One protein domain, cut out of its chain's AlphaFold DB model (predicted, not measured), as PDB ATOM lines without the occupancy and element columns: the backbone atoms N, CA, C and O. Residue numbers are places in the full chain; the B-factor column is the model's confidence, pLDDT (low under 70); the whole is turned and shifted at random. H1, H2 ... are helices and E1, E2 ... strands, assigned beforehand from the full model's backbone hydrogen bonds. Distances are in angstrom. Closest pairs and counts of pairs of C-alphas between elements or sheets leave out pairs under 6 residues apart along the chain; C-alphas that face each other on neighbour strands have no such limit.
ATOM      1  N   SER A   2       8.010 -13.767 -36.607       79.69
ATOM      2  CA  SER A   2       7.013 -14.848 -36.462       79.69
ATOM      3  C   SER A   2       7.618 -16.169 -35.962       79.69
ATOM      4  O   SER A   2       7.096 -17.234 -36.273       79.69
ATOM      5  N   ALA A   3       8.738 -16.094 -35.247       84.31
ATOM      6  CA  ALA A   3       9.427 -17.213 -34.612       84.31
ATOM      7  C   ALA A   3      10.027 -16.726 -33.282       84.31
ATOM      8  O   ALA A   3      10.442 -15.565 -33.205       84.31
ATOM      9  N   GLY A   4      10.011 -17.576 -32.256       85.75
ATOM     10  CA  GLY A   4      10.435 -17.267 -30.889       85.75
ATOM     11  C   GLY A   4      11.946 -17.308 -30.729       85.75
ATOM     12  O   GLY A   4      12.561 -18.317 -31.060       85.75
ATOM     13  N   ALA A   5      12.551 -16.234 -30.233       88.19
ATOM     14  CA  ALA A   5      13.999 -16.132 -30.038       88.19
ATOM     15  C   ALA A   5      14.386 -16.292 -28.551       88.19
ATOM     16  O   ALA A   5      13.597 -15.904 -27.691       88.19
ATOM     17  N   PRO A   6      15.592 -16.794 -28.221       86.88
ATOM     18  CA  PRO A   6      16.046 -16.888 -26.829       86.88
ATOM     19  C   PRO A   6      16.265 -15.512 -26.174       86.88
ATOM     20  O   PRO A   6      16.164 -15.332 -24.964       86.88
ATOM     21  N   HIS A   7      16.579 -14.511 -26.992       87.69
ATOM     22  CA  HIS A   7      16.724 -13.104 -26.631       87.69
ATOM     23  C   HIS A   7      16.382 -12.254 -27.860       87.69
ATOM     24  O   HIS A   7      16.212 -12.781 -28.956       87.69
ATOM     25  N   VAL A   8      16.262 -10.931 -27.713       90.69
ATOM     26  CA  VAL A   8      16.055 -10.059 -28.879       90.69
ATOM     27  C   VAL A   8      17.354  -9.976 -29.690       90.69
ATOM     28  O   VAL A   8      18.318  -9.425 -29.155       90.69
ATOM     29  N   PRO A   9      17.383 -10.401 -30.967       91.25
ATOM     30  CA  PRO A   9      18.593 -10.311 -31.780       91.25
ATOM     31  C   PRO A   9      19.020  -8.853 -31.990       91.25
ATOM     32  O   PRO A   9      18.214  -8.002 -32.397       91.25
ATOM     33  N   GLU A  10      20.291  -8.550 -31.745       89.50
ATOM     34  CA  GLU A  10      20.851  -7.215 -31.951       89.50
ATOM     35  C   GLU A  10      20.922  -6.853 -33.435       89.50
ATOM     36  O   GLU A  10      20.688  -5.693 -33.803       89.50
ATOM     37  N   SER A  11      21.130  -7.837 -34.317       90.56
ATOM     38  CA  SER A  11      21.015  -7.618 -35.764       90.56
ATOM     39  C   SER A  11      19.638  -7.084 -36.160       90.56
ATOM     40  O   SER A  11      19.554  -6.195 -37.008       90.56
ATOM     41  N   LEU A  12      18.557  -7.541 -35.519       89.88
ATOM     42  CA  LEU A  12      17.204  -7.038 -35.774       89.88
ATOM     43  C   LEU A  12      16.951  -5.682 -35.103       89.88
ATOM     44  O   LEU A  12      16.349  -4.797 -35.717       89.88
ATOM     45  N   LYS A  13      17.448  -5.463 -33.878       89.69
ATOM     46  CA  LYS A  13      17.333  -4.158 -33.192       89.69
ATOM     47  C   LYS A  13      18.040  -3.041 -33.948       89.69
ATOM     48  O   LYS A  13      17.517  -1.927 -34.028       89.69
ATOM     49  N   SER A  14      19.210  -3.325 -34.516       88.19
ATOM     50  CA  SER A  14      20.012  -2.339 -35.247       88.19
ATOM     51  C   SER A  14      19.345  -1.846 -36.539       88.19
ATOM     52  O   SER A  14      19.595  -0.714 -36.957       88.19
ATOM     53  N   GLN A  15      18.443  -2.644 -37.122       91.25
ATOM     54  CA  GLN A  15      17.684  -2.298 -38.329       91.25
ATOM     55  C   GLN A  15      16.529  -1.320 -38.063       91.25
ATOM     56  O   GLN A  15      15.977  -0.745 -39.002       91.25
ATOM     57  N   LEU A  16      16.147  -1.100 -36.800       91.25
ATOM     58  CA  LEU A  16      15.071  -0.171 -36.468       91.25
ATOM     59  C   LEU A  16      15.495   1.281 -36.722       91.25
ATOM     60  O   LEU A  16      16.478   1.780 -36.172       91.25
ATOM     61  N   ALA A  17      14.687   2.009 -37.494       92.06
ATOM     62  CA  ALA A  17      14.755   3.467 -37.533       92.06
ATOM     63  C   ALA A  17      14.346   4.063 -36.172       92.06
ATOM     64  O   ALA A  17      13.647   3.422 -35.386       92.06
ATOM     65  N   THR A  18      14.747   5.302 -35.872       91.12
ATOM     66  CA  THR A  18      14.223   6.019 -34.692       91.12
ATOM     67  C   THR A  18      12.699   6.148 -34.794       91.12
ATOM     68  O   THR A  18      12.186   6.578 -35.821       91.12
ATOM     69  N   GLY A  19      11.979   5.750 -33.743       86.50
ATOM     70  CA  GLY A  19      10.520   5.608 -33.713       86.50
ATOM     71  C   GLY A  19       9.994   4.284 -34.285       86.50
ATOM     72  O   GLY A  19       8.812   3.981 -34.123       86.50
ATOM     73  N   GLY A  20      10.855   3.484 -34.923       89.81
ATOM     74  CA  GLY A  20      10.534   2.162 -35.452       89.81
ATOM     75  C   GLY A  20      10.222   1.158 -34.345       89.81
ATOM     76  O   GLY A  20      10.770   1.241 -33.241       89.81
ATOM     77  N   ARG A  21       9.330   0.212 -34.656       92.81
ATOM     78  CA  ARG A  21       8.804  -0.785 -33.718       92.81
ATOM     79  C   ARG A  21       9.038  -2.192 -34.252       92.81
ATOM     80  O   ARG A  21       8.715  -2.466 -35.405       92.81
ATOM     81  N   MET A  22       9.531  -3.080 -33.401       92.19
ATOM     82  CA  MET A  22       9.601  -4.517 -33.655       92.19
ATOM     83  C   MET A  22       8.713  -5.238 -32.653       92.19
ATOM     84  O   MET A  22       8.799  -4.963 -31.464       92.19
ATOM     85  N   VAL A  23       7.894  -6.169 -33.137       91.38
ATOM     86  CA  VAL A  23       7.163  -7.114 -32.290       91.38
ATOM     87  C   VAL A  23       7.768  -8.498 -32.506       91.38
ATOM     88  O   VAL A  23       7.866  -8.955 -33.656       91.38
ATOM     89  N   ILE A  24       8.240  -9.121 -31.429       91.38
ATOM     90  CA  ILE A  24       8.992 -10.379 -31.456       91.38
ATOM     91  C   ILE A  24       8.638 -11.235 -30.229       91.38
ATOM     92  O   ILE A  24       8.600 -10.691 -29.129       91.38
ATOM     93  N   PRO A  25       8.362 -12.538 -30.401       88.31
ATOM     94  CA  PRO A  25       8.277 -13.470 -29.283       88.31
ATOM     95  C   PRO A  25       9.677 -13.820 -28.764       88.31
ATOM     96  O   PRO A  25      10.558 -14.159 -29.556       88.31
ATOM     97  N   VAL A  26       9.890 -13.716 -27.452       87.12
ATOM     98  CA  VAL A  26      11.175 -13.972 -26.785       87.12
ATOM     99  C   VAL A  26      10.958 -14.788 -25.517       87.12
ATOM    100  O   VAL A  26      10.079 -14.450 -24.735       87.12
ATOM    101  N   GLY A  27      11.754 -15.829 -25.291       81.56
ATOM    102  CA  GLY A  27      11.635 -16.702 -24.120       81.56
ATOM    103  C   GLY A  27      12.958 -17.372 -23.778       81.56
ATOM    104  O   GLY A  27      13.739 -17.653 -24.674       81.56
ATOM    105  N   SER A  28      13.224 -17.615 -22.495       69.88
ATOM    106  CA  SER A  28      14.421 -18.333 -22.021       69.88
ATOM    107  C   SER A  28      14.355 -19.842 -22.290       69.88
ATOM    108  O   SER A  28      15.391 -20.505 -22.277       69.88
ATOM    109  N   GLU A  29      13.165 -20.350 -22.626       67.06
ATOM    110  CA  GLU A  29      12.879 -21.717 -23.069       67.06
ATOM    111  C   GLU A  29      12.041 -21.703 -24.362       67.06
ATOM    112  O   GLU A  29      11.345 -20.729 -24.669       67.06
ATOM    113  N   ASP A  30      12.095 -22.784 -25.144       63.16
ATOM    114  CA  ASP A  30      11.449 -22.873 -26.461       63.16
ATOM    115  C   ASP A  30       9.910 -22.784 -26.391       63.16
ATOM    116  O   ASP A  30       9.278 -22.318 -27.344       63.16
ATOM    117  N   ARG A  31       9.307 -23.181 -25.263       62.38
ATOM    118  CA  ARG A  31       7.849 -23.273 -25.055       62.38
ATOM    119  C   ARG A  31       7.235 -22.187 -24.175       62.38
ATOM    120  O   ARG A  31       6.008 -22.078 -24.155       62.38
ATOM    121  N   ALA A  32       8.051 -21.364 -23.520       67.56
ATOM    122  CA  ALA A  32       7.609 -20.259 -22.675       67.56
ATOM    123  C   ALA A  32       8.132 -18.933 -23.247       67.56
ATOM    124  O   ALA A  32       9.270 -18.543 -22.994       67.56
ATOM    125  N   GLN A  33       7.316 -18.256 -24.064       79.94
ATOM    126  CA  GLN A  33       7.715 -17.034 -24.769       79.94
ATOM    127  C   GLN A  33       6.771 -15.869 -24.455       79.94
ATOM    128  O   GLN A  33       5.552 -16.013 -24.405       79.94
ATOM    129  N   GLU A  34       7.345 -14.679 -24.342       79.69
ATOM    130  CA  GLU A  34       6.644 -13.407 -24.214       79.69
ATOM    131  C   GLU A  34       6.686 -12.673 -25.557       79.69
ATOM    132  O   GLU A  34       7.746 -12.453 -26.148       79.69
ATOM    133  N   LEU A  35       5.531 -12.252 -26.062       85.00
ATOM    134  CA  LEU A  35       5.448 -11.336 -27.187       85.00
ATOM    135  C   LEU A  35       5.778  -9.937 -26.691       85.00
ATOM    136  O   LEU A  35       4.989  -9.326 -25.976       85.00
ATOM    137  N   ILE A  36       6.912  -9.398 -27.120       84.88
ATOM    138  CA  ILE A  36       7.361  -8.076 -26.695       84.88
ATOM    139  C   ILE A  36       7.410  -7.102 -27.867       84.88
ATOM    140  O   ILE A  36       7.626  -7.480 -29.025       84.88
ATOM    141  N   ARG A  37       7.234  -5.818 -27.564       86.94
ATOM    142  CA  ARG A  37       7.421  -4.694 -28.477       86.94
ATOM    143  C   ARG A  37       8.668  -3.913 -28.095       86.94
ATOM    144  O   ARG A  37       8.753  -3.337 -27.018       86.94
ATOM    145  N   ILE A  38       9.604  -3.827 -29.031       90.94
ATOM    146  CA  ILE A  38      10.792  -2.985 -28.933       90.94
ATOM    147  C   ILE A  38      10.580  -1.719 -29.762       90.94
ATOM    148  O   ILE A  38      10.325  -1.810 -30.964       90.94
ATOM    149  N   THR A  39      10.714  -0.542 -29.148       88.44
ATOM    150  CA  THR A  39      10.640   0.758 -29.840       88.44
ATOM    151  C   THR A  39      11.968   1.496 -29.728       88.44
ATOM    152  O   THR A  39      12.438   1.769 -28.627       88.44
ATOM    153  N   ARG A  40      12.580   1.881 -30.853       91.06
ATOM    154  CA  ARG A  40      13.837   2.647 -30.822       91.06
ATOM    155  C   ARG A  40      13.573   4.125 -30.530       91.06
ATOM    156  O   ARG A  40      12.921   4.796 -31.326       91.06
ATOM    157  N   ARG A  41      14.128   4.667 -29.445       86.19
ATOM    158  CA  ARG A  41      14.009   6.095 -29.077       86.19
ATOM    159  C   ARG A  41      15.154   6.955 -29.592       86.19
ATOM    160  O   ARG A  41      14.958   8.125 -29.898       86.19
ATOM    161  N   GLY A  42      16.332   6.366 -29.749       82.06
ATOM    162  CA  GLY A  42      17.535   7.072 -30.173       82.06
ATOM    163  C   GLY A  42      18.683   6.111 -30.454       82.06
ATOM    164  O   GLY A  42      18.496   4.896 -30.534       82.06
ATOM    165  N   LYS A  43      19.898   6.638 -30.624       82.50
ATOM    166  CA  LYS A  43      21.084   5.805 -30.855       82.50
ATOM    167  C   LYS A  43      21.370   4.961 -29.604       82.50
ATOM    168  O   LYS A  43      21.773   5.506 -28.586       82.50
ATOM    169  N   GLY A  44      21.145   3.649 -29.696       77.06
ATOM    170  CA  GLY A  44      21.352   2.700 -28.594       77.06
ATOM    171  C   GLY A  44      20.281   2.735 -27.497       77.06
ATOM    172  O   GLY A  44      20.426   2.036 -26.504       77.06
ATOM    173  N   GLN A  45      19.215   3.523 -27.666       83.94
ATOM    174  CA  GLN A  45      18.126   3.635 -26.693       83.94
ATOM    175  C   GLN A  45      16.875   2.948 -27.233       83.94
ATOM    176  O   GLN A  45      16.356   3.335 -28.287       83.94
ATOM    177  N   PHE A  46      16.402   1.945 -26.500       86.62
ATOM    178  CA  PHE A  46      15.247   1.134 -26.850       86.62
ATOM    179  C   PHE A  46      14.325   0.999 -25.646       86.62
ATOM    180  O   PHE A  46      14.790   0.695 -24.550       86.62
ATOM    181  N   ASP A  47      13.033   1.164 -25.888       77.31
ATOM    182  CA  ASP A  47      11.998   0.813 -24.926       77.31
ATOM    183  C   ASP A  47      11.550  -0.621 -25.199       77.31
ATOM    184  O   ASP A  47      11.404  -1.007 -26.365       77.31
ATOM    185  N   ARG A  48      11.319  -1.383 -24.130       81.88
ATOM    186  CA  ARG A  48      10.730  -2.724 -24.153       81.88
ATOM    187  C   ARG A  48       9.370  -2.659 -23.473       81.88
ATOM    188  O   ARG A  48       9.261  -2.109 -22.384       81.88
ATOM    189  N   GLU A  49       8.368  -3.223 -24.125       72.25
ATOM    190  CA  GLU A  49       7.014  -3.369 -23.597       72.25
ATOM    191  C   GLU A  49       6.565  -4.816 -23.802       72.25
ATOM    192  O   GLU A  49       6.664  -5.329 -24.919       72.25
ATOM    193  N   ASP A  50       6.059  -5.457 -22.756       70.06
ATOM    194  CA  ASP A  50       5.570  -6.835 -22.816       70.06
ATOM    195  C   ASP A  50       4.082  -6.815 -23.204       70.06
ATOM    196  O   ASP A  50       3.304  -6.031 -22.661       70.06
ATOM    197  N   LEU A  51       3.688  -7.595 -24.217       66.25
ATOM    198  CA  LEU A  51       2.343  -7.527 -24.806       66.25
ATOM    199  C   LEU A  51       1.447  -8.700 -24.407       66.25
ATOM    200  O   LEU A  51       0.272  -8.477 -24.122       66.25
ATOM    201  N   ALA A  52       1.954  -9.932 -24.483       63.00
ATOM    202  CA  ALA A  52       1.188 -11.149 -24.206       63.00
ATOM    203  C   ALA A  52       2.098 -12.378 -24.117       63.00
ATOM    204  O   ALA A  52       3.110 -12.436 -24.809       63.00
ATOM    205  N   ASP A  53       1.672 -13.400 -23.384       70.94
ATOM    206  CA  ASP A  53       2.298 -14.722 -23.430       70.94
ATOM    207  C   ASP A  53       1.888 -15.431 -24.730       70.94
ATOM    208  O   ASP A  53       0.720 -15.405 -25.138       70.94
ATOM    209  N   VAL A  54       2.849 -16.036 -25.427       74.31
ATOM    210  CA  VAL A  54       2.634 -16.686 -26.725       74.31
ATOM    211  C   VAL A  54       3.479 -17.948 -26.860       74.31
ATOM    212  O   VAL A  54       4.463 -18.147 -26.160       74.31
ATOM    213  N   ARG A  55       3.121 -18.804 -27.820       77.56
ATOM    214  CA  ARG A  55       3.941 -19.950 -28.226       77.56
ATOM    215  C   ARG A  55       4.175 -19.892 -29.732       77.56
ATOM    216  O   ARG A  55       3.243 -20.080 -30.512       77.56
ATOM    217  N   PHE A  56       5.408 -19.605 -30.140       80.44
ATOM    218  CA  PHE A  56       5.851 -19.636 -31.534       80.44
ATOM    219  C   PHE A  56       6.917 -20.707 -31.747       80.44
ATOM    220  O   PHE A  56       7.651 -21.080 -30.838       80.44
ATOM    221  N   VAL A  57       7.033 -21.169 -32.992       82.75
ATOM    222  CA  VAL A  57       8.143 -22.035 -33.413       82.75
ATOM    223  C   VAL A  57       9.495 -21.347 -33.171       82.75
ATOM    224  O   VAL A  57       9.567 -20.122 -33.315       82.75
ATOM    225  N   PRO A  58      10.562 -22.088 -32.825       83.50
ATOM    226  CA  PRO A  58      11.852 -21.492 -32.493       83.50
ATOM    227  C   PRO A  58      12.489 -20.794 -33.704       83.50
ATOM    228  O   PRO A  58      12.489 -21.311 -34.824       83.50
ATOM    229  N   LEU A  59      13.047 -19.606 -33.476       86.06
ATOM    230  CA  LEU A  59      13.922 -18.907 -34.410       86.06
ATOM    231  C   LEU A  59      15.295 -19.581 -34.366       86.06
ATOM    232  O   LEU A  59      16.015 -19.403 -33.393       86.06
ATOM    233  N   ILE A  60      15.650 -20.343 -35.398       87.50
ATOM    234  CA  ILE A  60      16.950 -21.025 -35.489       87.50
ATOM    235  C   ILE A  60      17.980 -20.109 -36.161       87.50
ATOM    236  O   ILE A  60      17.685 -19.525 -37.207       87.50
ATOM    237  N   GLY A  61      19.187 -20.002 -35.602       84.06
ATOM    238  CA  GLY A  61      20.290 -19.246 -36.208       84.06
ATOM    239  C   GLY A  61      21.299 -18.695 -35.199       84.06
ATOM    240  O   GLY A  61      21.179 -18.942 -34.010       84.06
ATOM    241  N   GLU A  62      22.265 -17.908 -35.686       85.25
ATOM    242  CA  GLU A  62      23.407 -17.372 -34.912       85.25
ATOM    243  C   GLU A  62      23.007 -16.554 -33.668       85.25
ATOM    244  O   GLU A  62      23.674 -16.617 -32.642       85.25
ATOM    245  N   GLU A  63      21.901 -15.809 -33.743       86.38
ATOM    246  CA  GLU A  63      21.300 -15.079 -32.607       86.38
ATOM    247  C   GLU A  63      19.956 -15.703 -32.170       86.38
ATOM    248  O   GLU A  63      19.129 -15.069 -31.514       86.38
ATOM    249  N   GLY A  64      19.697 -16.937 -32.610       84.88
ATOM    250  CA  GLY A  64      18.502 -17.725 -32.336       84.88
ATOM    251  C   GLY A  64      18.802 -18.920 -31.430       84.88
ATOM    252  O   GLY A  64      19.831 -18.978 -30.763       84.88
ATOM    253  N   TRP A  65      17.887 -19.884 -31.397       82.00
ATOM    254  CA  TRP A  65      18.133 -21.183 -30.784       82.00
ATOM    255  C   TRP A  65      19.118 -21.979 -31.635       82.00
ATOM    256  O   TRP A  65      19.000 -22.010 -32.867       82.00
ATOM    257  N   GLU A  66      20.050 -22.659 -30.975       78.50
ATOM    258  CA  GLU A  66      20.851 -23.687 -31.630       78.50
ATOM    259  C   GLU A  66      19.905 -24.787 -32.136       78.50
ATOM    260  O   GLU A  66      18.994 -25.195 -31.405       78.50
ATOM    261  N   PRO A  67      20.061 -25.262 -33.384       65.00
ATOM    262  CA  PRO A  67      19.307 -26.415 -33.833       65.00
ATOM    263  C   PRO A  67      19.598 -27.569 -32.873       65.00
ATOM    264  O   PRO A  67      20.762 -27.900 -32.655       65.00
TER     265      PRO A  67
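This is residues 2 to 67 of the 518 residues of the protein "Protein-L-isoaspartate O-methyltransferase" of Hyphomicrobiales bacterium (UniProt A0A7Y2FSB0). A twisted sheet of three strands, E1, E2 and E3, runs along the longest axis, with one short helix, H1, grazing it. The unnamed tail, residues 55 to 67, leaves the end of E3 and folds past the E1 end of the sheet. The printed part has 66 residues, with one named helix and three named strands in the order H1, E1, E2, E3; the sheet's order is E1, E2, E3, all antiparallel. The class is mostly strand, though under half of the residues are in named elements. The whole is compact, with a radius of gyration of the C-alphas of 11.6 A and spans of 32 by 25 by 16 A.

E2 is residues 33 to 42, 26.6 A long. E3 is residues 45 to 54, 25.6 A from C-alpha 45 to C-alpha 54 at (2.634, -16.686, -26.725), and bends by 59 degrees at residue 51. E1 is residues 21 to 26, 15.1 A long. H1 is residues 10 to 14, 5.9 A long, beginning at C-alpha 10 at (20.851, -7.215, -31.951).

The strands form a meander, each the antiparallel neighbour of the one before. E2 is the inner strand. E1 and E2 are a hairpin at 150 degrees, with N 24 and O 36 within hydrogen-bond range at 3.0 A. E2 and E3 are a hairpin at 161 degrees, with N 39 and O 47 within range at 2.9 A. H1 is on the sheet but only grazes it with residues 12 to 14; its closest C-alphas to E1 are those of Lys 13 and Met 22, 7.8 A. In H1 every O i to N i+4 pair is within hydrogen-bond range.

The C-alphas farthest apart are those of Gly 42 and Pro 67, 33.7 A. The printed part has no cut. The link E2 to E3 is tight; H1 to E1 and E1 to E2 are short. The mean pLDDT of the printed part is 82.8; residues 28 to 32, 51 to 52 and 67 are under 70.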